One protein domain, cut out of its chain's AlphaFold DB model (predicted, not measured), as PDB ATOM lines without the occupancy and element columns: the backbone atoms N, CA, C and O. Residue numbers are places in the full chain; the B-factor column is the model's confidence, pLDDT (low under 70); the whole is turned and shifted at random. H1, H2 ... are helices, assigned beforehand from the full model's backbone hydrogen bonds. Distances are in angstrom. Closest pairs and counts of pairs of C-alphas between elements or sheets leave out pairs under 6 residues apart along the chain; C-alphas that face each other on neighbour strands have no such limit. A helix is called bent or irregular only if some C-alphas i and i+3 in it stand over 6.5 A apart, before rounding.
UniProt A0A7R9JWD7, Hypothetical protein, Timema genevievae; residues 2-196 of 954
ATOM      1  N   SER A   2     196.723 173.870 199.301       54.62
ATOM      2  CA  SER A   2     197.477 172.607 199.157       54.62
ATOM      3  C   SER A   2     197.904 172.323 197.712       54.62
ATOM      4  O   SER A   2     199.051 171.959 197.505       54.62
ATOM      5  N   GLU A   3     197.067 172.633 196.717       57.62
ATOM      6  CA  GLU A   3     197.352 172.349 195.295       57.62
ATOM      7  C   GLU A   3     198.632 173.028 194.765       57.62
ATOM      8  O   GLU A   3     199.421 172.413 194.058       57.62
ATOM      9  N   LEU A   4     198.914 174.282 195.152       61.84
ATOM     10  CA  LEU A   4     200.143 174.986 194.740       61.84
ATOM     11  C   LEU A   4     201.396 174.445 195.454       61.84
ATOM     12  O   LEU A   4     202.507 174.542 194.931       61.84
ATOM     13  N   LEU A   5     201.234 173.924 196.675       64.88
ATOM     14  CA  LEU A   5     202.304 173.254 197.415       64.88
ATOM     15  C   LEU A   5     202.619 171.896 196.788       64.88
ATOM     16  O   LEU A   5     203.787 171.568 196.608       64.88
ATOM     17  N   GLU A   6     201.576 171.138 196.459       64.00
ATOM     18  CA  GLU A   6     201.643 169.827 195.816       64.00
ATOM     19  C   GLU A   6     202.277 169.946 194.433       64.00
ATOM     20  O   GLU A   6     203.295 169.306 194.195       64.00
ATOM     21  N   PHE A   7     201.830 170.899 193.612       70.81
ATOM     22  CA  PHE A   7     202.418 171.184 192.303       70.81
ATOM     23  C   PHE A   7     203.919 171.513 192.372       70.81
ATOM     24  O   PHE A   7     204.729 170.965 191.626       70.81
ATOM     25  N   ARG A   8     204.344 172.373 193.312       66.25
ATOM     26  CA  ARG A   8     205.777 172.679 193.492       66.25
ATOM     27  C   ARG A   8     206.569 171.480 193.989       66.25
ATOM     28  O   ARG A   8     207.735 171.346 193.639       66.25
ATOM     29  N   LEU A   9     205.979 170.640 194.840       69.56
ATOM     30  CA  LEU A   9     206.621 169.415 195.314       69.56
ATOM     31  C   LEU A   9     206.772 168.399 194.183       69.56
ATOM     32  O   LEU A   9     207.828 167.778 194.098       69.56
ATOM     33  N   GLU A  10     205.783 168.297 193.299       71.81
ATOM     34  CA  GLU A  10     205.795 167.453 192.102       71.81
ATOM     35  C   GLU A  10     206.865 167.889 191.096       71.81
ATOM     36  O   GLU A  10     207.626 167.047 190.624       71.81
ATOM     37  N   GLU A  11     207.046 169.196 190.861       72.19
ATOM     38  CA  GLU A  11     208.141 169.717 190.021       72.19
ATOM     39  C   GLU A  11     209.543 169.333 190.545       72.19
ATOM     40  O   GLU A  11     210.512 169.293 189.781       72.19
ATOM     41  N   MET A  12     209.678 169.045 191.846       72.00
ATOM     42  CA  MET A  12     210.953 168.685 192.480       72.00
ATOM     43  C   MET A  12     211.256 167.180 192.454       72.00
ATOM     44  O   MET A  12     212.414 166.813 192.673       72.00
ATOM     45  N   LEU A  13     210.265 166.315 192.200       71.69
ATOM     46  CA  LEU A  13     210.430 164.854 192.232       71.69
ATOM     47  C   LEU A  13     211.388 164.331 191.148       71.69
ATOM     48  O   LEU A  13     212.324 163.618 191.513       71.69
ATOM     49  N   PRO A  14     211.295 164.757 189.869       74.19
ATOM     50  CA  PRO A  14     212.203 164.264 188.830       74.19
ATOM     51  C   PRO A  14     213.667 164.646 189.081       74.19
ATOM     52  O   PRO A  14     214.583 163.933 188.685       74.19
ATOM     53  N   GLU A  15     213.919 165.788 189.734       76.75
ATOM     54  CA  GLU A  15     215.270 166.197 190.141       76.75
ATOM     55  C   GLU A  15     215.824 165.291 191.251       76.75
ATOM     56  O   GLU A  15     216.983 164.887 191.191       76.75
ATOM     57  N   LEU A  16     215.001 164.952 192.246       73.44
ATOM     58  CA  LEU A  16     215.393 164.110 193.379       73.44
ATOM     59  C   LEU A  16     215.606 162.648 192.965       73.44
ATOM     60  O   LEU A  16     216.571 162.029 193.405       73.44
ATOM     61  N   GLU A  17     214.783 162.126 192.059       73.12
ATOM     62  CA  GLU A  17     214.966 160.802 191.447       73.12
ATOM     63  C   GLU A  17     216.244 160.748 190.598       73.12
ATOM     64  O   GLU A  17     217.001 159.776 190.641       73.12
ATOM     65  N   GLN A  18     216.555 161.832 189.880       71.75
ATOM     66  CA  GLN A  18     217.814 161.959 189.146       71.75
ATOM     67  C   GLN A  18     219.025 161.992 190.092       71.75
ATOM     68  O   GLN A  18     220.027 161.336 189.808       71.75
ATOM     69  N   MET A  19     218.934 162.679 191.235       75.25
ATOM     70  CA  MET A  19     219.984 162.689 192.268       75.25
ATOM     71  C   MET A  19     220.248 161.293 192.851       75.25
ATOM     72  O   MET A  19     221.405 160.966 193.128       75.25
ATOM     73  N   GLU A  20     219.202 160.474 192.984       75.69
ATOM     74  CA  GLU A  20     219.291 159.071 193.407       75.69
ATOM     75  C   GLU A  20     219.958 158.200 192.339       75.69
ATOM     76  O   GLU A  20     220.903 157.464 192.621       75.69
ATOM     77  N   SER A  21     219.507 158.332 191.087       69.44
ATOM     78  CA  SER A  21     219.994 157.528 189.959       69.44
ATOM     79  C   SER A  21     221.479 157.755 189.650       69.44
ATOM     80  O   SER A  21     222.164 156.840 189.205       69.44
ATOM     81  N   LEU A  22     221.990 158.963 189.921       71.00
ATOM     82  CA  LEU A  22     223.396 159.329 189.737       71.00
ATOM     83  C   LEU A  22     224.266 159.061 190.982       71.00
ATOM     84  O   LEU A  22     225.420 159.496 191.006       71.00
ATOM     85  N   GLN A  23     223.713 158.397 192.010       68.06
ATOM     86  CA  GLN A  23     224.364 158.095 193.296       68.06
ATOM     87  C   GLN A  23     224.975 159.330 193.985       68.06
ATOM     88  O   GLN A  23     225.982 159.243 194.683       68.06
ATOM     89  N   LEU A  24     224.379 160.511 193.786       66.69
ATOM     90  CA  LEU A  24     224.856 161.743 194.422       66.69
ATOM     91  C   LEU A  24     224.412 161.839 195.884       66.69
ATOM     92  O   LEU A  24     225.084 162.493 196.680       66.69
ATOM     93  N   PHE A  25     223.276 161.232 196.225       76.38
ATOM     94  CA  PHE A  25     222.698 161.222 197.566       76.38
ATOM     95  C   PHE A  25     222.032 159.875 197.839       76.38
ATOM     96  O   PHE A  25     221.423 159.286 196.944       76.38
ATOM     97  N   ASP A  26     222.103 159.420 199.086       79.50
ATOM     98  CA  ASP A  26     221.443 158.183 199.500       79.50
ATOM     99  C   ASP A  26     219.920 158.365 199.584       79.50
ATOM    100  O   ASP A  26     219.413 159.450 199.878       79.50
ATOM    101  N   LYS A  27     219.165 157.267 199.444       76.38
ATOM    102  CA  LYS A  27     217.695 157.243 199.618       76.38
ATOM    103  C   LYS A  27     217.229 157.896 200.929       76.38
ATOM    104  O   LYS A  27     216.154 158.492 200.993       76.38
ATOM    105  N   THR A  28     218.018 157.784 201.995       76.38
ATOM    106  CA  THR A  28     217.747 158.398 203.305       76.38
ATOM    107  C   THR A  28     217.998 159.909 203.298       76.38
ATOM    108  O   THR A  28     217.191 160.670 203.841       76.38
ATOM    109  N   GLU A  29     219.064 160.362 202.636       79.19
ATOM    110  CA  GLU A  29     219.386 161.778 202.448       79.19
ATOM    111  C   GLU A  29     218.341 162.471 201.565       79.19
ATOM    112  O   GLU A  29     217.871 163.553 201.911       79.19
ATOM    113  N   ILE A  30     217.895 161.826 200.484       80.56
ATOM    114  CA  ILE A  30     216.867 162.352 199.571       80.56
ATOM    115  C   ILE A  30     215.529 162.541 200.290       80.56
ATOM    116  O   ILE A  30     214.900 163.592 200.160       80.56
ATOM    117  N   ARG A  31     215.121 161.583 201.135       79.12
ATOM    118  CA  ARG A  31     213.922 161.724 201.983       79.12
ATOM    119  C   ARG A  31     214.045 162.885 202.972       79.12
ATOM    120  O   ARG A  31     213.078 163.617 203.180       79.12
ATOM    121  N   SER A  32     215.226 163.078 203.560       80.88
ATOM    122  CA  SER A  32     215.514 164.224 204.433       80.88
ATOM    123  C   SER A  32     215.447 165.553 203.666       80.88
ATOM    124  O   SER A  32     214.856 166.518 204.160       80.88
ATOM    125  N   ILE A  33     215.973 165.593 202.437       82.94
ATOM    126  CA  ILE A  33     215.921 166.770 201.563       82.94
ATOM    127  C   ILE A  33     214.479 167.111 201.186       82.94
ATOM    128  O   ILE A  33     214.065 168.260 201.337       82.94
ATOM    129  N   LEU A  34     213.686 166.121 200.773       82.25
ATOM    130  CA  LEU A  34     212.273 166.304 200.437       82.25
ATOM    131  C   LEU A  34     211.470 166.822 201.640       82.25
ATOM    132  O   LEU A  34     210.692 167.769 201.506       82.25
ATOM    133  N   LYS A  35     211.696 166.248 202.831       84.25
ATOM    134  CA  LYS A  35     211.043 166.682 204.073       84.25
ATOM    135  C   LYS A  35     211.371 168.142 204.397       84.25
ATOM    136  O   LYS A  35     210.460 168.934 204.623       84.25
ATOM    137  N   ARG A  36     212.652 168.522 204.355       83.19
ATOM    138  CA  ARG A  36     213.087 169.901 204.629       83.19
ATOM    139  C   ARG A  36     212.593 170.895 203.576       83.19
ATOM    140  O   ARG A  36     212.131 171.968 203.948       83.19
ATOM    141  N   ARG A  37     212.618 170.548 202.283       84.56
ATOM    142  CA  ARG A  37     212.056 171.389 201.203       84.56
ATOM    143  C   ARG A  37     210.561 171.652 201.419       84.56
ATOM    144  O   ARG A  37     210.128 172.797 201.336       84.56
ATOM    145  N   ARG A  38     209.791 170.628 201.807       82.94
ATOM    146  CA  ARG A  38     208.366 170.757 202.164       82.94
ATOM    147  C   ARG A  38     208.142 171.678 203.371       82.94
ATOM    148  O   ARG A  38     207.246 172.519 203.349       82.94
ATOM    149  N   GLU A  39     208.964 171.561 204.413       83.69
ATOM    150  CA  GLU A  39     208.901 172.439 205.593       83.69
ATOM    151  C   GLU A  39     209.190 173.912 205.255       83.69
ATOM    152  O   GLU A  39     208.592 174.804 205.852       83.69
ATOM    153  N   TYR A  40     210.075 174.195 204.297       83.19
ATOM    154  CA  TYR A  40     210.345 175.570 203.864       83.19
ATOM    155  C   TYR A  40     209.274 176.122 202.914       83.19
ATOM    156  O   TYR A  40     208.839 177.257 203.098       83.19
ATOM    157  N   GLU A  41     208.770 175.332 201.962       82.81
ATOM    158  CA  GLU A  41     207.685 175.768 201.065       82.81
ATOM    159  C   GLU A  41     206.387 176.058 201.836       82.81
ATOM    160  O   GLU A  41     205.738 177.077 201.602       82.81
ATOM    161  N   THR A  42     206.049 175.239 202.839       79.94
ATOM    162  CA  THR A  42     204.901 175.504 203.730       79.94
ATOM    163  C   THR A  42     205.071 176.796 204.533       79.94
ATOM    164  O   THR A  42     204.111 177.551 204.699       79.94
ATOM    165  N   LYS A  43     206.290 177.110 204.997       80.25
ATOM    166  CA  LYS A  43     206.595 178.393 205.660       80.25
ATOM    167  C   LYS A  43     206.447 179.579 204.703       80.25
ATOM    168  O   LYS A  43     205.859 180.587 205.086       80.25
ATOM    169  N   LEU A  44     206.876 179.442 203.447       78.12
ATOM    170  CA  LEU A  44     206.753 180.486 202.420       78.12
ATOM    171  C   LEU A  44     205.324 180.697 201.888       78.12
ATOM    172  O   LEU A  44     205.072 181.679 201.182       78.12
ATOM    173  N   GLN A  45     204.382 179.812 202.209       74.38
ATOM    174  CA  GLN A  45     202.964 179.955 201.860       74.38
ATOM    175  C   GLN A  45     202.122 180.637 202.947       74.38
ATOM    176  O   GLN A  45     200.974 180.991 202.686       74.38
ATOM    177  N   ARG A  46     202.688 180.894 204.134       76.31
ATOM    178  CA  ARG A  46     202.009 181.635 205.210       76.31
ATOM    179  C   ARG A  46     201.640 183.053 204.754       76.31
ATOM    180  O   ARG A  46     202.342 183.651 203.937       76.31
ATOM    181  N   GLN A  47     200.552 183.604 205.304       59.62
ATOM    182  CA  GLN A  47     200.086 184.963 204.978       59.62
ATOM    183  C   GLN A  47     201.152 186.026 205.320       59.62
ATOM    184  O   GLN A  47     201.466 186.881 204.489       59.62
ATOM    185  N   ASN A  48     201.800 185.890 206.483       65.94
ATOM    186  CA  ASN A  48     202.901 186.749 206.926       65.94
ATOM    187  C   ASN A  48     204.253 186.102 206.612       65.94
ATOM    188  O   ASN A  48     204.815 185.374 207.428       65.94
ATOM    189  N   LYS A  49     204.765 186.351 205.405       73.88
ATOM    190  CA  LYS A  49     206.069 185.836 204.964       73.88
ATOM    191  C   LYS A  49     207.177 186.711 205.523       73.88
ATOM    192  O   LYS A  49     207.235 187.896 205.188       73.88
ATOM    193  N   THR A  50     208.060 186.136 206.330       76.06
ATOM    194  CA  THR A  50     209.208 186.869 206.860       76.06
ATOM    195  C   THR A  50     210.400 186.750 205.914       76.06
ATOM    196  O   THR A  50     210.538 185.788 205.156       76.06
ATOM    197  N   LYS A  51     211.279 187.749 205.939       77.19
ATOM    198  CA  LYS A  51     212.542 187.733 205.191       77.19
ATOM    199  C   LYS A  51     213.432 186.557 205.610       77.19
ATOM    200  O   LYS A  51     214.082 185.947 204.761       77.19
ATOM    201  N   ASP A  52     213.430 186.227 206.898       79.12
ATOM    202  CA  ASP A  52     214.242 185.148 207.456       79.12
ATOM    203  C   ASP A  52     213.814 183.779 206.918       79.12
ATOM    204  O   ASP A  52     214.674 182.943 206.658       79.12
ATOM    205  N   ASP A  53     212.525 183.575 206.623       82.50
ATOM    206  CA  ASP A  53     212.044 182.342 205.981       82.50
ATOM    207  C   ASP A  53     212.659 182.140 204.584       82.50
ATOM    208  O   ASP A  53     213.075 181.030 204.240       82.50
ATOM    209  N   PHE A  54     212.781 183.213 203.790       82.44
ATOM    210  CA  PHE A  54     213.460 183.160 202.489       82.44
ATOM    211  C   PHE A  54     214.960 182.915 202.646       82.44
ATOM    212  O   PHE A  54     215.517 182.080 201.937       82.44
ATOM    213  N   LEU A  55     215.622 183.613 203.574       83.62
ATOM    214  CA  LEU A  55     217.062 183.469 203.792       83.62
ATOM    215  C   LEU A  55     217.437 182.080 204.315       83.62
ATOM    216  O   LEU A  55     218.424 181.511 203.852       83.62
ATOM    217  N   LEU A  56     216.646 181.512 205.229       84.31
ATOM    218  CA  LEU A  56     216.839 180.154 205.737       84.31
ATOM    219  C   LEU A  56     216.671 179.119 204.624       84.31
ATOM    220  O   LEU A  56     217.480 178.193 204.530       84.31
ATOM    221  N   TYR A  57     215.674 179.297 203.751       85.69
ATOM    222  CA  TYR A  57     215.478 178.375 202.639       85.69
ATOM    223  C   TYR A  57     216.600 178.482 201.594       85.69
ATOM    224  O   TYR A  57     217.163 177.473 201.172       85.69
ATOM    225  N   ILE A  58     217.001 179.706 201.243       85.56
ATOM    226  CA  ILE A  58     218.130 179.974 200.344       85.56
ATOM    227  C   ILE A  58     219.428 179.387 200.908       85.56
ATOM    228  O   ILE A  58     220.162 178.722 200.182       85.56
ATOM    229  N   HIS A  59     219.710 179.601 202.195       84.00
ATOM    230  CA  HIS A  59     220.888 179.044 202.853       84.00
ATOM    231  C   HIS A  59     220.880 177.515 202.787       84.00
ATOM    232  O   HIS A  59     221.885 176.904 202.431       84.00
ATOM    233  N   TYR A  60     219.736 176.892 203.074       86.69
ATOM    234  CA  TYR A  60     219.584 175.447 202.986       86.69
ATOM    235  C   TYR A  60     219.852 174.910 201.569       86.69
ATOM    236  O   TYR A  60     220.633 173.974 201.412       86.69
ATOM    237  N   GLU A  61     219.276 175.522 200.532       85.50
ATOM    238  CA  GLU A  61     219.512 175.102 199.143       85.50
ATOM    239  C   GLU A  61     220.965 175.360 198.694       85.50
ATOM    240  O   GLU A  61     221.522 174.560 197.945       85.50
ATOM    241  N   ILE A  62     221.633 176.411 199.193       81.62
ATOM    242  CA  ILE A  62     223.073 176.635 198.966       81.62
ATOM    243  C   ILE A  62     223.912 175.499 199.573       81.62
ATOM    244  O   ILE A  62     224.874 175.058 198.944       81.62
ATOM    245  N   GLU A  63     223.567 175.001 200.762       83.12
ATOM    246  CA  GLU A  63     224.262 173.857 201.369       83.12
ATOM    247  C   GLU A  63     224.043 172.569 200.564       83.12
ATOM    248  O   GLU A  63     224.995 171.826 200.319       83.12
ATOM    249  N   VAL A  64     222.829 172.345 200.053       82.56
ATOM    250  CA  VAL A  64     222.541 171.231 199.133       82.56
ATOM    251  C   VAL A  64     223.359 171.363 197.840       82.56
ATOM    252  O   VAL A  64     223.963 170.386 197.396       82.56
ATOM    253  N   LEU A  65     223.469 172.570 197.272       82.44
ATOM    254  CA  LEU A  65     224.283 172.847 196.084       82.44
ATOM    255  C   LEU A  65     225.779 172.579 196.324       82.44
ATOM    256  O   LEU A  65     226.448 172.007 195.462       82.44
ATOM    257  N   LYS A  66     226.319 172.972 197.484       81.12
ATOM    258  CA  LYS A  66     227.724 172.718 197.855       81.12
ATOM    259  C   LYS A  66     228.012 171.225 197.986       81.12
ATOM    260  O   LYS A  66     229.035 170.764 197.480       81.12
ATOM    261  N   LEU A  67     227.113 170.476 198.627       79.44
ATOM    262  CA  LEU A  67     227.225 169.022 198.750       79.44
ATOM    263  C   LEU A  67     227.169 168.346 197.376       79.44
ATOM    264  O   LEU A  67     228.023 167.515 197.078       79.44
ATOM    265  N   ALA A  68     226.245 168.768 196.507       77.00
ATOM    266  CA  ALA A  68     226.135 168.252 195.144       77.00
ATOM    267  C   ALA A  68     227.404 168.519 194.311       77.00
ATOM    268  O   ALA A  68     227.908 167.610 193.657       77.00
ATOM    269  N   ARG A  69     227.979 169.731 194.389       73.81
ATOM    270  CA  ARG A  69     229.249 170.075 193.717       73.81
ATOM    271  C   ARG A  69     230.440 169.280 194.259       73.81
ATOM    272  O   ARG A  69     231.278 168.843 193.480       73.81
ATOM    273  N   SER A  70     230.520 169.057 195.574       73.06
ATOM    274  CA  SER A  70     231.624 168.295 196.183       73.06
ATOM    275  C   SER A  70     231.607 166.808 195.824       73.06
ATOM    276  O   SER A  70     232.649 166.172 195.909       73.06
ATOM    277  N   ARG A  71     230.446 166.255 195.456       72.12
ATOM    278  CA  ARG A  71     230.275 164.848 195.051       72.12
ATOM    279  C   ARG A  71     230.371 164.658 193.524       72.12
ATOM    280  O   ARG A  71     230.239 163.545 193.022       72.12
ATOM    281  N   GLN A  72     230.608 165.741 192.772       64.75
ATOM    282  CA  GLN A  72     230.748 165.737 191.311       64.75
ATOM    283  C   GLN A  72     232.187 165.446 190.836       64.75
ATOM    284  O   GLN A  72     232.360 165.092 189.673       64.75
ATOM    285  N   SER A  73     233.207 165.572 191.696       52.28
ATOM    286  CA  SER A  73     234.628 165.545 191.299       52.28
ATOM    287  C   SER A  73     235.166 164.198 190.805       52.28
ATOM    288  O   SER A  73     236.249 164.183 190.227       52.28
ATOM    289  N   ASP A  74     234.426 163.097 190.978       55.69
ATOM    290  CA  ASP A  74     235.026 161.756 190.942       55.69
ATOM    291  C   ASP A  74     234.560 160.837 189.788       55.69
ATOM    292  O   ASP A  74     234.922 159.665 189.812       55.69
ATOM    293  N   ASP A  75     233.794 161.273 188.762       52.28
ATOM    294  CA  ASP A  75     233.343 160.295 187.739       52.28
ATOM    295  C   ASP A  75     232.899 160.794 186.337       52.28
ATOM    296  O   ASP A  75     232.429 161.915 186.128       52.28
ATOM    297  N   SER A  76     232.951 159.851 185.393       53.34
ATOM    298  CA  SER A  76     232.654 159.829 183.950       53.34
ATOM    299  C   SER A  76     231.244 160.281 183.487       53.34
ATOM    300  O   SER A  76     230.993 160.385 182.286       53.34
ATOM    301  N   GLN A  77     230.335 160.666 184.397       57.66
ATOM    302  CA  GLN A  77     228.969 161.166 184.105       57.66
ATOM    303  C   GLN A  77     228.789 162.691 184.304       57.66
ATOM    304  O   GLN A  77     227.710 163.180 184.655       57.66
ATOM    305  N   SER A  78     229.847 163.470 184.066       59.53
ATOM    306  CA  SER A  78     229.935 164.907 184.383       59.53
ATOM    307  C   SER A  78     228.789 165.789 183.835       59.53
ATOM    308  O   SER A  78     228.310 166.669 184.551       59.53
ATOM    309  N   LYS A  79     228.272 165.525 182.619       62.09
ATOM    310  CA  LYS A  79     227.185 166.329 182.006       62.09
ATOM    311  C   LYS A  79     225.850 166.221 182.759       62.09
ATOM    312  O   LYS A  79     225.296 167.241 183.148       62.09
ATOM    313  N   LYS A  80     225.375 165.003 183.050       61.97
ATOM    314  CA  LYS A  80     224.107 164.785 183.780       61.97
ATOM    315  C   LYS A  80     224.184 165.296 185.226       61.97
ATOM    316  O   LYS A  80     223.218 165.851 185.739       61.97
ATOM    317  N   LYS A  81     225.358 165.176 185.865       62.72
ATOM    318  CA  LYS A  81     225.623 165.751 187.196       62.72
ATOM    319  C   LYS A  81     225.612 167.292 187.165       62.72
ATOM    320  O   LYS A  81     225.103 167.913 188.095       62.72
ATOM    321  N   SER A  82     226.084 167.910 186.078       66.00
ATOM    322  CA  SER A  82     226.035 169.367 185.874       66.00
ATOM    323  C   SER A  82     224.609 169.900 185.688       66.00
ATOM    324  O   SER A  82     224.298 170.978 186.196       66.00
ATOM    325  N   ASP A  83     223.728 169.146 185.026       75.56
ATOM    326  CA  ASP A  83     222.324 169.538 184.834       75.56
ATOM    327  C   ASP A  83     221.561 169.616 186.165       75.56
ATOM    328  O   ASP A  83     220.783 170.544 186.389       75.56
ATOM    329  N   ILE A  84     221.831 168.700 187.101       77.12
ATOM    330  CA  ILE A  84     221.248 168.729 188.453       77.12
ATOM    331  C   ILE A  84     221.751 169.942 189.244       77.12
ATOM    332  O   ILE A  84     220.962 170.659 189.860       77.12
ATOM    333  N   VAL A  85     223.057 170.217 189.197       77.44
ATOM    334  CA  VAL A  85     223.662 171.395 189.842       77.44
ATOM    335  C   VAL A  85     223.057 172.688 189.284       77.44
ATOM    336  O   VAL A  85     222.768 173.613 190.047       77.44
ATOM    337  N   TYR A  86     222.798 172.744 187.975       80.56
ATOM    338  CA  TYR A  86     222.119 173.868 187.338       80.56
ATOM    339  C   TYR A  86     220.652 173.999 187.779       80.56
ATOM    340  O   TYR A  86     220.214 175.112 188.070       80.56
ATOM    341  N   LYS A  87     219.895 172.898 187.902       81.25
ATOM    342  CA  LYS A  87     218.502 172.912 188.399       81.25
ATOM    343  C   LYS A  87     218.400 173.440 189.835       81.25
ATOM    344  O   LYS A  87     217.597 174.340 190.096       81.25
ATOM    345  N   ILE A  88     219.276 172.982 190.735       80.62
ATOM    346  CA  ILE A  88     219.355 173.479 192.120       80.62
ATOM    347  C   ILE A  88     219.729 174.971 192.130       80.62
ATOM    348  O   ILE A  88     219.094 175.775 192.815       80.62
ATOM    349  N   ALA A  89     220.706 175.386 191.319       82.94
ATOM    350  CA  ALA A  89     221.095 176.792 191.217       82.94
ATOM    351  C   ALA A  89     219.989 177.688 190.623       82.94
ATOM    352  O   ALA A  89     219.782 178.812 191.086       82.94
ATOM    353  N   SER A  90     219.243 177.196 189.634       84.19
ATOM    354  CA  SER A  90     218.087 177.881 189.046       84.19
ATOM    355  C   SER A  90     216.967 178.074 190.072       84.19
ATOM    356  O   SER A  90     216.335 179.132 190.121       84.19
ATOM    357  N   ARG A  91     216.771 177.111 190.977       84.00
ATOM    358  CA  ARG A  91     215.830 177.257 192.091       84.00
ATOM    359  C   ARG A  91     216.254 178.335 193.075       84.00
ATOM    360  O   ARG A  91     215.444 179.195 193.412       84.00
ATOM    361  N   ILE A  92     217.519 178.336 193.489       85.19
ATOM    362  CA  ILE A  92     218.060 179.385 194.363       85.19
ATOM    363  C   ILE A  92     217.897 180.763 193.698       85.19
ATOM    364  O   ILE A  92     217.468 181.712 194.351       85.19
ATOM    365  N   ASN A  93     218.130 180.863 192.384       86.44
ATOM    366  CA  ASN A  93     217.888 182.078 191.599       86.44
ATOM    367  C   ASN A  93     216.412 182.531 191.666       86.44
ATOM    368  O   ASN A  93     216.139 183.695 191.959       86.44
ATOM    369  N   LYS A  94     215.448 181.618 191.470       85.38
ATOM    370  CA  LYS A  94     214.008 181.914 191.621       85.38
ATOM    371  C   LYS A  94     213.666 182.391 193.039       85.38
ATOM    372  O   LYS A  94     212.927 183.361 193.190       85.38
ATOM    373  N   LEU A  95     214.223 181.755 194.073       84.69
ATOM    374  CA  LEU A  95     214.002 182.139 195.472       84.69
ATOM    375  C   LEU A  95     214.538 183.537 195.781       84.69
ATOM    376  O   LEU A  95     213.826 184.336 196.386       84.69
ATOM    377  N   PHE A  96     215.745 183.869 195.316       84.38
ATOM    378  CA  PHE A  96     216.289 185.217 195.452       84.38
ATOM    379  C   PHE A  96     215.468 186.259 194.688       84.38
ATOM    380  O   PHE A  96     215.172 187.305 195.257       84.38
ATOM    381  N   LYS A  97     215.048 185.988 193.444       84.38
ATOM    382  CA  LYS A  97     214.189 186.910 192.676       84.38
ATOM    383  C   LYS A  97     212.869 187.180 193.401       84.38
ATOM    384  O   LYS A  97     212.474 188.335 193.542       84.38
ATOM    385  N   ASN A  98     212.234 186.138 193.936       84.12
ATOM    386  CA  ASN A  98     211.004 186.266 194.719       84.12
ATOM    387  C   ASN A  98     211.219 187.060 196.017       84.12
ATOM    388  O   ASN A  98     210.373 187.877 196.382       84.12
ATOM    389  N   ALA A  99     212.351 186.848 196.694       84.44
ATOM    390  CA  ALA A  99     212.712 187.603 197.886       84.44
ATOM    391  C   ALA A  99     212.962 189.086 197.558       84.44
ATOM    392  O   ALA A  99     212.454 189.957 198.256       84.44
ATOM    393  N   ILE A 100     213.682 189.383 196.472       84.94
ATOM    394  CA  ILE A 100     214.019 190.748 196.045       84.94
ATOM    395  C   ILE A 100     212.773 191.531 195.626       84.94
ATOM    396  O   ILE A 100     212.614 192.678 196.030       84.94
ATOM    397  N   ILE A 101     211.857 190.925 194.858       83.69
ATOM    398  CA  ILE A 101     210.619 191.591 194.420       83.69
ATOM    399  C   ILE A 101     209.790 192.064 195.620       83.69
ATOM    400  O   ILE A 101     209.166 193.123 195.535       83.69
ATOM    401  N   ARG A 102     209.798 191.294 196.718       80.75
ATOM    402  CA  ARG A 102     209.020 191.557 197.933       80.75
ATOM    403  C   ARG A 102     209.748 192.437 198.952       80.75
ATOM    404  O   ARG A 102     209.093 193.221 199.626       80.75
ATOM    405  N   PHE A 103     211.071 192.322 199.057       81.94
ATOM    406  CA  PHE A 103     211.914 193.068 199.996       81.94
ATOM    407  C   PHE A 103     212.918 193.947 199.239       81.94
ATOM    408  O   PHE A 103     214.131 193.775 199.366       81.94
ATOM    409  N   ARG A 104     212.405 194.882 198.427       78.62
ATOM    410  CA  ARG A 104     213.234 195.749 197.571       78.62
ATOM    411  C   ARG A 104     214.146 196.680 198.368       78.62
ATOM    412  O   ARG A 104     215.207 197.024 197.865       78.62
ATOM    413  N   ASP A 105     213.769 197.016 199.601       78.62
ATOM    414  CA  ASP A 105     214.477 197.989 200.439       78.62
ATOM    415  C   ASP A 105     215.789 197.453 201.051       78.62
ATOM    416  O   ASP A 105     216.638 198.227 201.508       78.62
ATOM    417  N   ASP A 106     215.998 196.131 201.065       81.38
ATOM    418  CA  ASP A 106     217.183 195.539 201.685       81.38
ATOM    419  C   ASP A 106     218.350 195.349 200.712       81.38
ATOM    420  O   ASP A 106     218.501 194.313 200.060       81.38
ATOM    421  N   VAL A 107     219.279 196.302 200.739       80.50
ATOM    422  CA  VAL A 107     220.553 196.265 200.003       80.50
ATOM    423  C   VAL A 107     221.343 194.962 200.228       80.50
ATOM    424  O   VAL A 107     222.009 194.472 199.314       80.50
ATOM    425  N   ARG A 108     221.287 194.358 201.426       80.19
ATOM    426  CA  ARG A 108     222.062 193.140 201.733       80.19
ATOM    427  C   ARG A 108     221.567 191.940 200.933       80.19
ATOM    428  O   ARG A 108     222.376 191.083 200.570       80.19
ATOM    429  N   LEU A 109     220.269 191.886 200.647       82.75
ATOM    430  CA  LEU A 109     219.655 190.840 199.838       82.75
ATOM    431  C   LEU A 109     220.123 190.930 198.381       82.75
ATOM    432  O   LEU A 109     220.554 189.921 197.822       82.75
ATOM    433  N   TRP A 110     220.151 192.140 197.812       83.06
ATOM    434  CA  TRP A 110     220.691 192.403 196.473       83.06
ATOM    435  C   TRP A 110     222.166 191.997 196.351       83.06
ATOM    436  O   TRP A 110     222.537 191.259 195.437       83.06
ATOM    437  N   ILE A 111     223.008 192.396 197.312       81.19
ATOM    438  CA  ILE A 111     224.433 192.022 197.329       81.19
ATOM    439  C   ILE A 111     224.604 190.500 197.467       81.19
ATOM    440  O   ILE A 111     225.462 189.912 196.807       81.19
ATOM    441  N   SER A 112     223.805 189.847 198.316       82.00
ATOM    442  CA  SER A 112     223.865 188.391 198.518       82.00
ATOM    443  C   SER A 112     223.471 187.623 197.256       82.00
ATOM    444  O   SER A 112     224.120 186.635 196.912       82.00
ATOM    445  N   TYR A 113     222.471 188.117 196.527       84.31
ATOM    446  CA  TYR A 113     222.076 187.575 195.234       84.31
ATOM    447  C   TYR A 113     223.171 187.741 194.174       84.31
ATOM    448  O   TYR A 113     223.521 186.770 193.511       84.31
ATOM    449  N   ILE A 114     223.786 188.922 194.066       81.38
ATOM    450  CA  ILE A 114     224.895 189.159 193.125       81.38
ATOM    451  C   ILE A 114     226.074 188.222 193.427       81.38
ATOM    452  O   ILE A 114     226.625 187.607 192.514       81.38
ATOM    453  N   LYS A 115     226.429 188.041 194.708       81.75
ATOM    454  CA  LYS A 115     227.458 187.072 195.128       81.75
ATOM    455  C   LYS A 115     227.102 185.646 194.712       81.75
ATOM    456  O   LYS A 115     227.963 184.929 194.211       81.75
ATOM    457  N   PHE A 116     225.847 185.239 194.893       83.50
ATOM    458  CA  PHE A 116     225.370 183.936 194.437       83.50
ATOM    459  C   PHE A 116     225.477 183.796 192.911       83.50
ATOM    460  O   PHE A 116     226.050 182.821 192.431       83.50
ATOM    461  N   CYS A 117     225.013 184.783 192.143       80.88
ATOM    462  CA  CYS A 117     225.105 184.759 190.687       80.88
ATOM    463  C   CYS A 117     226.556 184.671 190.194       80.88
ATOM    464  O   CYS A 117     226.807 183.937 189.243       80.88
ATOM    465  N   LYS A 118     227.518 185.321 190.867       76.69
ATOM    466  CA  LYS A 118     228.952 185.147 190.574       76.69
ATOM    467  C   LYS A 118     229.432 183.713 190.813       76.69
ATOM    468  O   LYS A 118     230.113 183.153 189.963       76.69
ATOM    469  N   LEU A 119     229.042 183.088 191.929       76.56
ATOM    470  CA  LEU A 119     229.438 181.713 192.291       76.56
ATOM    471  C   LEU A 119     228.889 180.626 191.346       76.56
ATOM    472  O   LEU A 119     229.357 179.481 191.369       76.56
ATOM    473  N   VAL A 120     227.861 180.946 190.559       76.38
ATOM    474  CA  VAL A 120     227.245 180.042 189.572       76.38
ATOM    475  C   VAL A 120     227.410 180.568 188.134       76.38
ATOM    476  O   VAL A 120     226.896 179.963 187.202       76.38
ATOM    477  N   HIS A 121     228.150 181.662 187.925       74.94
ATOM    478  CA  HIS A 121     228.367 182.288 186.611       74.94
ATOM    479  C   HIS A 121     227.074 182.728 185.882       74.94
ATOM    480  O   HIS A 121     226.997 182.730 184.655       74.94
ATOM    481  N   PHE A 122     226.040 183.141 186.624       79.06
ATOM    482  CA  PHE A 122     224.787 183.692 186.081       79.06
ATOM    483  C   PHE A 122     224.907 185.194 185.788       79.06
ATOM    484  O   PHE A 122     224.185 186.025 186.336       79.06
ATOM    485  N   TYR A 123     225.837 185.536 184.906       72.75
ATOM    486  CA  TYR A 123     226.222 186.903 184.558       72.75
ATOM    487  C   TYR A 123     225.099 187.725 183.897       72.75
ATOM    488  O   TYR A 123     224.872 188.879 184.255       72.75
ATOM    489  N   THR A 124     224.292 187.101 183.034       75.44
ATOM    490  CA  THR A 124     223.110 187.735 182.416       75.44
ATOM    491  C   THR A 124     222.058 188.147 183.449       75.44
ATOM    492  O   THR A 124     221.437 189.205 183.338       75.44
ATOM    493  N   CYS A 125     221.895 187.346 184.507       75.25
ATOM    494  CA  CYS A 125     220.991 187.654 185.610       75.25
ATOM    495  C   CYS A 125     221.495 188.830 186.459       75.25
ATOM    496  O   CYS A 125     220.665 189.572 186.975       75.25
ATOM    497  N   ILE A 126     222.815 189.022 186.585       77.44
ATOM    498  CA  ILE A 126     223.401 190.174 187.289       77.44
ATOM    499  C   ILE A 126     223.072 191.454 186.523       77.44
ATOM    500  O   ILE A 126     222.426 192.331 187.090       77.44
ATOM    501  N   SER A 127     223.415 191.522 185.233       76.50
ATOM    502  CA  SER A 127     223.210 192.728 184.416       76.50
ATOM    503  C   SER A 127     221.737 193.158 184.367       76.50
ATOM    504  O   SER A 127     221.410 194.319 184.610       76.50
ATOM    505  N   SER A 128     220.814 192.195 184.213       78.69
ATOM    506  CA  SER A 128     219.367 192.466 184.248       78.69
ATOM    507  C   SER A 128     218.854 193.008 185.592       78.69
ATOM    508  O   SER A 128     217.819 193.668 185.636       78.69
ATOM    509  N   MET A 129     219.561 192.731 186.692       77.56
ATOM    510  CA  MET A 129     219.139 193.076 188.053       77.56
ATOM    511  C   MET A 129     219.826 194.335 188.596       77.56
ATOM    512  O   MET A 129     219.317 194.923 189.549       77.56
ATOM    513  N   LEU A 130     220.918 194.798 187.975       79.25
ATOM    514  CA  LEU A 130     221.588 196.046 188.351       79.25
ATOM    515  C   LEU A 130     220.702 197.274 188.109       79.25
ATOM    516  O   LEU A 130     220.622 198.134 188.981       79.25
ATOM    517  N   GLY A 131     219.978 197.332 186.988       80.94
ATOM    518  CA  GLY A 131     219.015 198.407 186.713       80.94
ATOM    519  C   GLY A 131     217.934 198.538 187.802       80.94
ATOM    520  O   GLY A 131     217.837 199.596 188.424       80.94
ATOM    521  N   PRO A 132     217.172 197.466 188.101       81.81
ATOM    522  CA  PRO A 132     216.189 197.450 189.189       81.81
ATOM    523  C   PRO A 132     216.773 197.772 190.571       81.81
ATOM    524  O   PRO A 132     216.137 198.473 191.354       81.81
ATOM    525  N   MET A 133     217.989 197.298 190.868       82.12
ATOM    526  CA  MET A 133     218.682 197.588 192.129       82.12
ATOM    527  C   MET A 133     218.990 199.082 192.271       82.12
ATOM    528  O   MET A 133     218.731 199.673 193.316       82.12
ATOM    529  N   LEU A 134     219.538 199.698 191.220       82.12
ATOM    530  CA  LEU A 134     219.898 201.117 191.210       82.12
ATOM    531  C   LEU A 134     218.669 202.026 191.173       82.12
ATOM    532  O   LEU A 134     218.731 203.143 191.673       82.12
ATOM    533  N   GLN A 135     217.548 201.556 190.624       82.69
ATOM    534  CA  GLN A 135     216.278 202.279 190.677       82.69
ATOM    535  C   GLN A 135     215.674 202.274 192.089       82.69
ATOM    536  O   GLN A 135     215.147 203.292 192.525       82.69
ATOM    537  N   ALA A 136     215.764 201.149 192.810       78.62
ATOM    538  CA  ALA A 136     215.292 201.038 194.193       78.62
ATOM    539  C   ALA A 136     216.213 201.745 195.206       78.62
ATOM    540  O   ALA A 136     215.754 202.183 196.257       78.62
ATOM    541  N   HIS A 137     217.506 201.853 194.897       79.12
ATOM    542  CA  HIS A 137     218.525 202.434 195.775       79.12
ATOM    543  C   HIS A 137     219.353 203.507 195.070       79.12
ATOM    544  O   HIS A 137     220.591 203.502 195.109       79.12
ATOM    545  N   SER A 138     218.666 204.422 194.389       78.62
ATOM    546  CA  SER A 138     219.313 205.519 193.670       78.62
ATOM    547  C   SER A 138     220.025 206.484 194.617       78.62
ATOM    548  O   SER A 138     220.981 207.127 194.194       78.62
ATOM    549  N   ASP A 139     219.629 206.513 195.891       77.00
ATOM    550  CA  ASP A 139     220.131 207.329 197.001       77.00
ATOM    551  C   ASP A 139     221.553 206.971 197.466       77.00
ATOM    552  O   ASP A 139     222.181 207.763 198.164       77.00
ATOM    553  N   LYS A 140     222.092 205.805 197.084       78.75
ATOM    554  CA  LYS A 140     223.372 205.292 197.607       78.75
ATOM    555  C   LYS A 140     224.484 205.307 196.547       78.75
ATOM    556  O   LYS A 140     224.550 204.390 195.724       78.75
ATOM    557  N   PRO A 141     225.452 206.246 196.611       73.81
ATOM    558  CA  PRO A 141     226.543 206.351 195.633       73.81
ATOM    559  C   PRO A 141     227.418 205.094 195.515       73.81
ATOM    560  O   PRO A 141     227.891 204.754 194.431       73.81
ATOM    561  N   PHE A 142     227.615 204.361 196.618       75.12
ATOM    562  CA  PHE A 142     228.400 203.121 196.621       75.12
ATOM    563  C   PHE A 142     227.808 202.039 195.703       75.12
ATOM    564  O   PHE A 142     228.560 201.266 195.116       75.12
ATOM    565  N   LEU A 143     226.481 201.989 195.541       78.19
ATOM    566  CA  LEU A 143     225.834 200.996 194.680       78.19
ATOM    567  C   LEU A 143     226.051 201.292 193.198       78.19
ATOM    568  O   LEU A 143     226.262 200.360 192.426       78.19
ATOM    569  N   TRP A 144     226.087 202.572 192.816       79.44
ATOM    570  CA  TRP A 144     226.449 203.005 191.465       79.44
ATOM    571  C   TRP A 144     227.896 202.638 191.125       79.44
ATOM    572  O   TRP A 144     228.151 202.071 190.062       79.44
ATOM    573  N   LYS A 145     228.829 202.869 192.059       75.44
ATOM    574  CA  LYS A 145     230.217 202.395 191.943       75.44
ATOM    575  C   LYS A 145     230.270 200.875 191.779       75.44
ATOM    576  O   LYS A 145     230.920 200.374 190.869       75.44
ATOM    577  N   PHE A 146     229.586 200.147 192.659       75.56
ATOM    578  CA  PHE A 146     229.583 198.687 192.659       75.56
ATOM    579  C   PHE A 146     229.032 198.121 191.343       75.56
ATOM    580  O   PHE A 146     229.639 197.226 190.769       75.56
ATOM    581  N   ALA A 147     227.943 198.683 190.810       77.62
ATOM    582  CA  ALA A 147     227.382 198.283 189.520       77.62
ATOM    583  C   ALA A 147     228.360 198.506 188.354       77.62
ATOM    584  O   ALA A 147     228.521 197.626 187.512       77.62
ATOM    585  N   ALA A 148     229.051 199.649 188.334       73.31
ATOM    586  CA  ALA A 148     230.049 199.942 187.312       73.31
ATOM    587  C   ALA A 148     231.252 198.986 187.371       73.31
ATOM    588  O   ALA A 148     231.710 198.511 186.335       73.31
ATOM    589  N   GLN A 149     231.720 198.647 188.576       70.00
ATOM    590  CA  GLN A 149     232.800 197.674 188.772       70.00
ATOM    591  C   GLN A 149     232.400 196.265 188.315       70.00
ATOM    592  O   GLN A 149     233.198 195.589 187.676       70.00
ATOM    593  N   LEU A 150     231.164 195.831 188.585       71.94
ATOM    594  CA  LEU A 150     230.664 194.519 188.153       71.94
ATOM    595  C   LEU A 150     230.586 194.387 186.628       71.94
ATOM    596  O   LEU A 150     231.024 193.387 186.064       71.94
ATOM    597  N   GLU A 151     230.046 195.397 185.949       70.31
ATOM    598  CA  GLU A 151     229.955 195.405 184.482       70.31
ATOM    599  C   GLU A 151     231.343 195.484 183.824       70.31
ATOM    600  O   GLU A 151     231.573 194.895 182.767       70.31
ATOM    601  N   PHE A 152     232.304 196.146 184.471       64.62
ATOM    602  CA  PHE A 152     233.672 196.228 183.972       64.62
ATOM    603  C   PHE A 152     234.477 194.937 184.194       64.62
ATOM    604  O   PHE A 152     235.069 194.404 183.252       64.62
ATOM    605  N   GLU A 153     234.505 194.428 185.428       63.25
ATOM    606  CA  GLU A 153     235.342 193.289 185.821       63.25
ATOM    607  C   GLU A 153     234.784 191.948 185.333       63.25
ATOM    608  O   GLU A 153     235.556 191.110 184.872       63.25
ATOM    609  N   ASP A 154     233.466 191.738 185.430       64.75
ATOM    610  CA  ASP A 154     232.854 190.433 185.156       64.75
ATOM    611  C   ASP A 154     232.216 190.336 183.758       64.75
ATOM    612  O   ASP A 154     232.180 189.248 183.187       64.75
ATOM    613  N   MET A 155     231.697 191.447 183.210       60.88
ATOM    614  CA  MET A 155     230.999 191.468 181.909       60.88
ATOM    615  C   MET A 155     231.853 192.012 180.759       60.88
ATOM    616  O   MET A 155     231.452 191.892 179.602       60.88
ATOM    617  N   HIS A 156     232.995 192.639 181.065       62.44
ATOM    618  CA  HIS A 156     233.845 193.366 180.112       62.44
ATOM    619  C   HIS A 156     233.093 194.428 179.284       62.44
ATOM    620  O   HIS A 156     233.553 194.836 178.217       62.44
ATOM    621  N   SER A 157     231.945 194.908 179.780       66.69
ATOM    622  CA  SER A 157     231.125 195.913 179.106       66.69
ATOM    623  C   SER A 157     231.500 197.308 179.592       66.69
ATOM    624  O   SER A 157     230.968 197.845 180.567       66.69
ATOM    625  N   VAL A 158     232.457 197.893 178.881       61.31
ATOM    626  CA  VAL A 158     233.002 199.233 179.128       61.31
ATOM    627  C   VAL A 158     231.924 200.320 179.032       61.31
ATOM    628  O   VAL A 158     231.849 201.209 179.881       61.31
ATOM    629  N   GLU A 159     231.047 200.223 178.033       64.88
ATOM    630  CA  GLU A 159     230.025 201.241 177.773       64.88
ATOM    631  C   GLU A 159     228.940 201.255 178.862       64.88
ATOM    632  O   GLU A 159     228.559 202.319 179.351       64.88
ATOM    633  N   ASN A 160     228.508 200.080 179.340       70.25
ATOM    634  CA  ASN A 160     227.530 199.989 180.428       70.25
ATOM    635  C   ASN A 160     228.089 200.558 181.737       70.25
ATOM    636  O   ASN A 160     227.402 201.313 182.427       70.25
ATOM    637  N   ALA A 161     229.347 200.246 182.065       68.94
ATOM    638  CA  ALA A 161     230.012 200.780 183.251       68.94
ATOM    639  C   ALA A 161     230.079 202.319 183.219       68.94
ATOM    640  O   ALA A 161     229.728 202.975 184.205       68.94
ATOM    641  N   ARG A 162     230.429 202.908 182.064       68.19
ATOM    642  CA  ARG A 162     230.418 204.365 181.852       68.19
ATOM    643  C   ARG A 162     229.022 204.959 182.033       68.19
ATOM    644  O   ARG A 162     228.869 205.969 182.720       68.19
ATOM    645  N   GLN A 163     227.998 204.337 181.455       75.25
ATOM    646  CA  GLN A 163     226.619 204.814 181.565       75.25
ATOM    647  C   GLN A 163     226.110 204.793 183.009       75.25
ATOM    648  O   GLN A 163     225.463 205.753 183.432       75.25
ATOM    649  N   TYR A 164     226.423 203.753 183.788       76.31
ATOM    650  CA  TYR A 164     226.066 203.705 185.207       76.31
ATOM    651  C   TYR A 164     226.789 204.784 186.021       76.31
ATOM    652  O   TYR A 164     226.153 205.429 186.849       76.31
ATOM    653  N   LEU A 165     228.068 205.059 185.751       71.25
ATOM    654  CA  LEU A 165     228.816 206.124 186.434       71.25
ATOM    655  C   LEU A 165     228.264 207.515 186.101       71.25
ATOM    656  O   LEU A 165     227.992 208.299 187.008       71.25
ATOM    657  N   LEU A 166     228.009 207.805 184.822       71.38
ATOM    658  CA  LEU A 166     227.425 209.080 184.395       71.38
ATOM    659  C   LEU A 166     226.001 209.273 184.932       71.38
ATOM    660  O   LEU A 166     225.646 210.381 185.330       71.38
ATOM    661  N   ARG A 167     225.184 208.213 184.984       75.88
ATOM    662  CA  ARG A 167     223.860 208.257 185.626       75.88
ATOM    663  C   ARG A 167     223.985 208.472 187.134       75.88
ATOM    664  O   ARG A 167     223.284 209.327 187.664       75.88
ATOM    665  N   GLY A 168     224.914 207.791 187.802       74.31
ATOM    666  CA  GLY A 168     225.199 207.983 189.225       74.31
ATOM    667  C   GLY A 168     225.613 209.419 189.560       74.31
ATOM    668  O   GLY A 168     225.129 209.973 190.541       74.31
ATOM    669  N   LEU A 169     226.420 210.059 188.708       72.00
ATOM    670  CA  LEU A 169     226.825 211.466 188.845       72.00
ATOM    671  C   LEU A 169     225.681 212.471 188.617       72.00
ATOM    672  O   LEU A 169     225.765 213.607 189.085       72.00
ATOM    673  N   ARG A 170     224.604 212.080 187.919       75.88
ATOM    674  CA  ARG A 170     223.383 212.902 187.809       75.88
ATOM    675  C   ARG A 170     222.576 212.893 189.104       75.88
ATOM    676  O   ARG A 170     222.034 213.928 189.465       75.88
ATOM    677  N   PHE A 171     222.510 211.750 189.790       71.31
ATOM    678  CA  PHE A 171     221.821 211.625 191.079       71.31
ATOM    679  C   PHE A 171     222.660 212.154 192.251       71.31
ATOM    680  O   PHE A 171     222.104 212.723 193.183       71.31
ATOM    681  N   HIS A 172     223.987 212.006 192.185       73.06
ATOM    682  CA  HIS A 172     224.928 212.392 193.242       73.06
ATOM    683  C   HIS A 172     226.015 213.334 192.714       73.06
ATOM    684  O   HIS A 172     227.168 212.919 192.550       73.06
ATOM    685  N   PRO A 173     225.669 214.607 192.451       65.75
ATOM    686  CA  PRO A 173     226.559 215.573 191.807       65.75
ATOM    687  C   PRO A 173     227.743 216.031 192.671       65.75
ATOM    688  O   PRO A 173     228.657 216.647 192.137       65.75
ATOM    689  N   GLU A 174     227.748 215.736 193.973       63.59
ATOM    690  CA  GLU A 174     228.812 216.124 194.919       63.59
ATOM    691  C   GLU A 174     229.662 214.928 195.391       63.59
ATOM    692  O   GLU A 174     230.615 215.072 196.163       63.59
ATOM    693  N   CYS A 175     229.342 213.707 194.945       70.75
ATOM    694  CA  CYS A 175     229.996 212.509 195.459       70.75
ATOM    695  C   CYS A 175     231.396 212.313 194.854       70.75
ATOM    696  O   CYS A 175     231.562 211.719 193.785       70.75
ATOM    697  N   ARG A 176     232.420 212.715 195.616       65.75
ATOM    698  CA  ARG A 176     233.860 212.572 195.307       65.75
ATOM    699  C   ARG A 176     234.245 211.194 194.761       65.75
ATOM    700  O   ARG A 176     234.989 211.085 193.792       65.75
ATOM    701  N   LEU A 177     233.708 210.135 195.369       62.03
ATOM    702  CA  LEU A 177     234.028 208.752 195.013       62.03
ATOM    703  C   LEU A 177     233.601 208.395 193.582       62.03
ATOM    704  O   LEU A 177     234.303 207.648 192.909       62.03
ATOM    705  N   LEU A 178     232.470 208.932 193.111       66.81
ATOM    706  CA  LEU A 178     231.964 208.654 191.767       66.81
ATOM    707  C   LEU A 178     232.753 209.409 190.698       66.81
ATOM    708  O   LEU A 178     232.938 208.876 189.610       66.81
ATOM    709  N   TYR A 179     233.261 210.603 191.009       65.88
ATOM    710  CA  TYR A 179     234.140 211.340 190.101       65.88
ATOM    711  C   TYR A 179     235.508 210.671 189.948       65.88
ATOM    712  O   TYR A 179     235.993 210.549 188.828       65.88
ATOM    713  N   LEU A 180     236.110 210.189 191.042       60.44
ATOM    714  CA  LEU A 180     237.404 209.494 190.993       60.44
ATOM    715  C   LEU A 180     237.314 208.143 190.277       60.44
ATOM    716  O   LEU A 180     238.166 207.824 189.456       60.44
ATOM    717  N   GLU A 181     236.273 207.359 190.553       61.50
ATOM    718  CA  GLU A 181     236.051 206.074 189.873       61.50
ATOM    719  C   GLU A 181     235.568 206.276 188.430       61.50
ATOM    720  O   GLU A 181     235.949 205.514 187.550       61.50
ATOM    721  N   GLY A 182     234.789 207.330 188.163       60.75
ATOM    722  CA  GLY A 182     234.414 207.779 186.820       60.75
ATOM    723  C   GLY A 182     235.625 208.122 185.964       60.75
ATOM    724  O   GLY A 182     235.734 207.654 184.833       60.75
ATOM    725  N   LEU A 183     236.557 208.887 186.532       60.25
ATOM    726  CA  LEU A 183     237.833 209.211 185.913       60.25
ATOM    727  C   LEU A 183     238.673 207.958 185.676       60.25
ATOM    728  O   LEU A 183     239.095 207.739 184.550       60.25
ATOM    729  N   LEU A 184     238.892 207.142 186.712       59.59
ATOM    730  CA  LEU A 184     239.712 205.934 186.626       59.59
ATOM    731  C   LEU A 184     239.156 204.961 185.583       59.59
ATOM    732  O   LEU A 184     239.907 204.435 184.772       59.59
ATOM    733  N   ALA A 185     237.840 204.748 185.566       58.53
ATOM    734  CA  ALA A 185     237.195 203.904 184.572       58.53
ATOM    735  C   ALA A 185     237.403 204.467 183.158       58.53
ATOM    736  O   ALA A 185     237.788 203.719 182.270       58.53
ATOM    737  N   ILE A 186     237.248 205.781 182.960       59.88
ATOM    738  CA  ILE A 186     237.405 206.435 181.653       59.88
ATOM    739  C   ILE A 186     238.856 206.461 181.168       59.88
ATOM    740  O   ILE A 186     239.113 206.043 180.043       59.88
ATOM    741  N   THR A 187     239.822 206.819 182.012       54.44
ATOM    742  CA  THR A 187     241.247 206.754 181.652       54.44
ATOM    743  C   THR A 187     241.703 205.316 181.389       54.44
ATOM    744  O   THR A 187     242.578 205.077 180.557       54.44
ATOM    745  N   MET A 188     241.082 204.322 182.031       54.38
ATOM    746  CA  MET A 188     241.296 202.909 181.725       54.38
ATOM    747  C   MET A 188     240.614 202.451 180.431       54.38
ATOM    748  O   MET A 188     241.192 201.626 179.722       54.38
ATOM    749  N   PHE A 189     239.427 202.973 180.099       59.28
ATOM    750  CA  PHE A 189     238.752 202.727 178.818       59.28
ATOM    751  C   PHE A 189     239.613 203.202 177.645       59.28
ATOM    752  O   PHE A 189     239.723 202.505 176.636       59.28
ATOM    753  N   GLU A 190     240.286 204.338 177.815       52.38
ATOM    754  CA  GLU A 190     241.250 204.872 176.853       52.38
ATOM    755  C   GLU A 190     242.558 204.049 176.886       52.38
ATOM    756  O   GLU A 190     243.028 203.575 175.856       52.38
ATOM    757  N   GLY A 191     243.099 203.715 178.062       49.78
ATOM    758  CA  GLY A 191     244.326 202.914 178.183       49.78
ATOM    759  C   GLY A 191     244.251 201.487 177.602       49.78
ATOM    760  O   GLY A 191     245.218 201.025 176.995       49.78
ATOM    761  N   ILE A 192     243.124 200.779 177.751       50.00
ATOM    762  CA  ILE A 192     242.942 199.392 177.269       50.00
ATOM    763  C   ILE A 192     242.806 199.332 175.740       50.00
ATOM    764  O   ILE A 192     243.306 198.387 175.128       50.00
ATOM    765  N   LYS A 193     242.186 200.341 175.116       47.06
ATOM    766  CA  LYS A 193     241.981 200.397 173.659       47.06
ATOM    767  C   LYS A 193     243.282 200.674 172.890       47.06
ATOM    768  O   LYS A 193     243.421 200.204 171.765       47.06
ATOM    769  N   TYR A 194     244.248 201.367 173.506       45.69
ATOM    770  CA  TYR A 194     245.490 201.801 172.846       45.69
ATOM    771  C   TYR A 194     246.787 201.152 173.391       45.69
ATOM    772  O   TYR A 194     247.797 201.141 172.688       45.69
ATOM    773  N   GLN A 195     246.803 200.553 174.597       40.22
ATOM    774  CA  GLN A 195     247.952 199.793 175.129       40.22
ATOM    775  C   GLN A 195     247.543 198.511 175.901       40.22
ATOM    776  O   GLN A 195     247.376 198.535 177.124       40.22
ATOM    777  N   PRO A 196     247.532 197.322 175.262       41.38
ATOM    778  CA  PRO A 196     247.130 196.066 175.914       41.38
ATOM    779  C   PRO A 196     248.060 195.597 177.056       41.38
ATOM    780  O   PRO A 196     247.690 194.734 177.850       41.38
TER     781      PRO A 196
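AT A GLANCE: This is residues 2 to 196 of the 954 residues of the protein "Hypothetical protein" of Timema genevievae (UniProt A0A7R9JWD7). The chain folds back at each turn into a flat zigzag row of helices: H3, H5 and H7 make one layer and H4, H6 and H8 the other, with bent H1 and H2 at one end and H9 at the other. The printed part has 195 residues with nine named helices, H1 to H9 in order, and no named strand; the class is all helix. It is loose, with a radius of gyration of the C-alphas of 20.5 A and spans of 58 by 46 by 20 A.

IN THESE COORDINATES: Find C-alpha 2 at (197.477, 172.607, 199.157), where H1, residues 2 to 21, begins. By its hydrogen bonds it was assigned as one helix, but it is bent, with C-alphas 11 and 14 6.9 A apart: arms H1a, residues 2 to 11, and H1b, residues 14 to 21, stand at a steep tilt of 44 degrees. Read on through H2, residues 27 to 44, H3, residues 51 to 70, and the longest, H4, residues 78 to 102, 36.5 A. Then come H5, 107 to 119, H6, 123 to 136, H7, 141 to 153, H8, 158 to 171, and H9, 176 to 194, ending at C-alpha 194 (245.490, 201.801, 172.846).

HOW THE PARTS SIT: Look at Leu 16 and Ile 30, the closest C-alphas of H1b and H2, 6.6 A apart. H3 and H4 touch at Ile 58 and Ile 92, whose C-alphas are 6.0 A apart, opposite ways at a shallow tilt of 12 degrees. H7, H8 and H9 form an up and down bundle, each running against the one before; C-alphas 148 and 161 of H7 and H8 are closest, 4.1 A. Every O i to N i+4 pair is within hydrogen-bond range but in H6, 8 of 10, and H9, 14 of 15.

THE WHOLE: The farthest C-alphas, Ser 2 and Gln 195, are 62.2 A apart. The printed part has no cut and no long link. Residues 190 to 196 stand free; pLDDT is under 70 in 56 residues, among them 72 to 82 and 176 to 196.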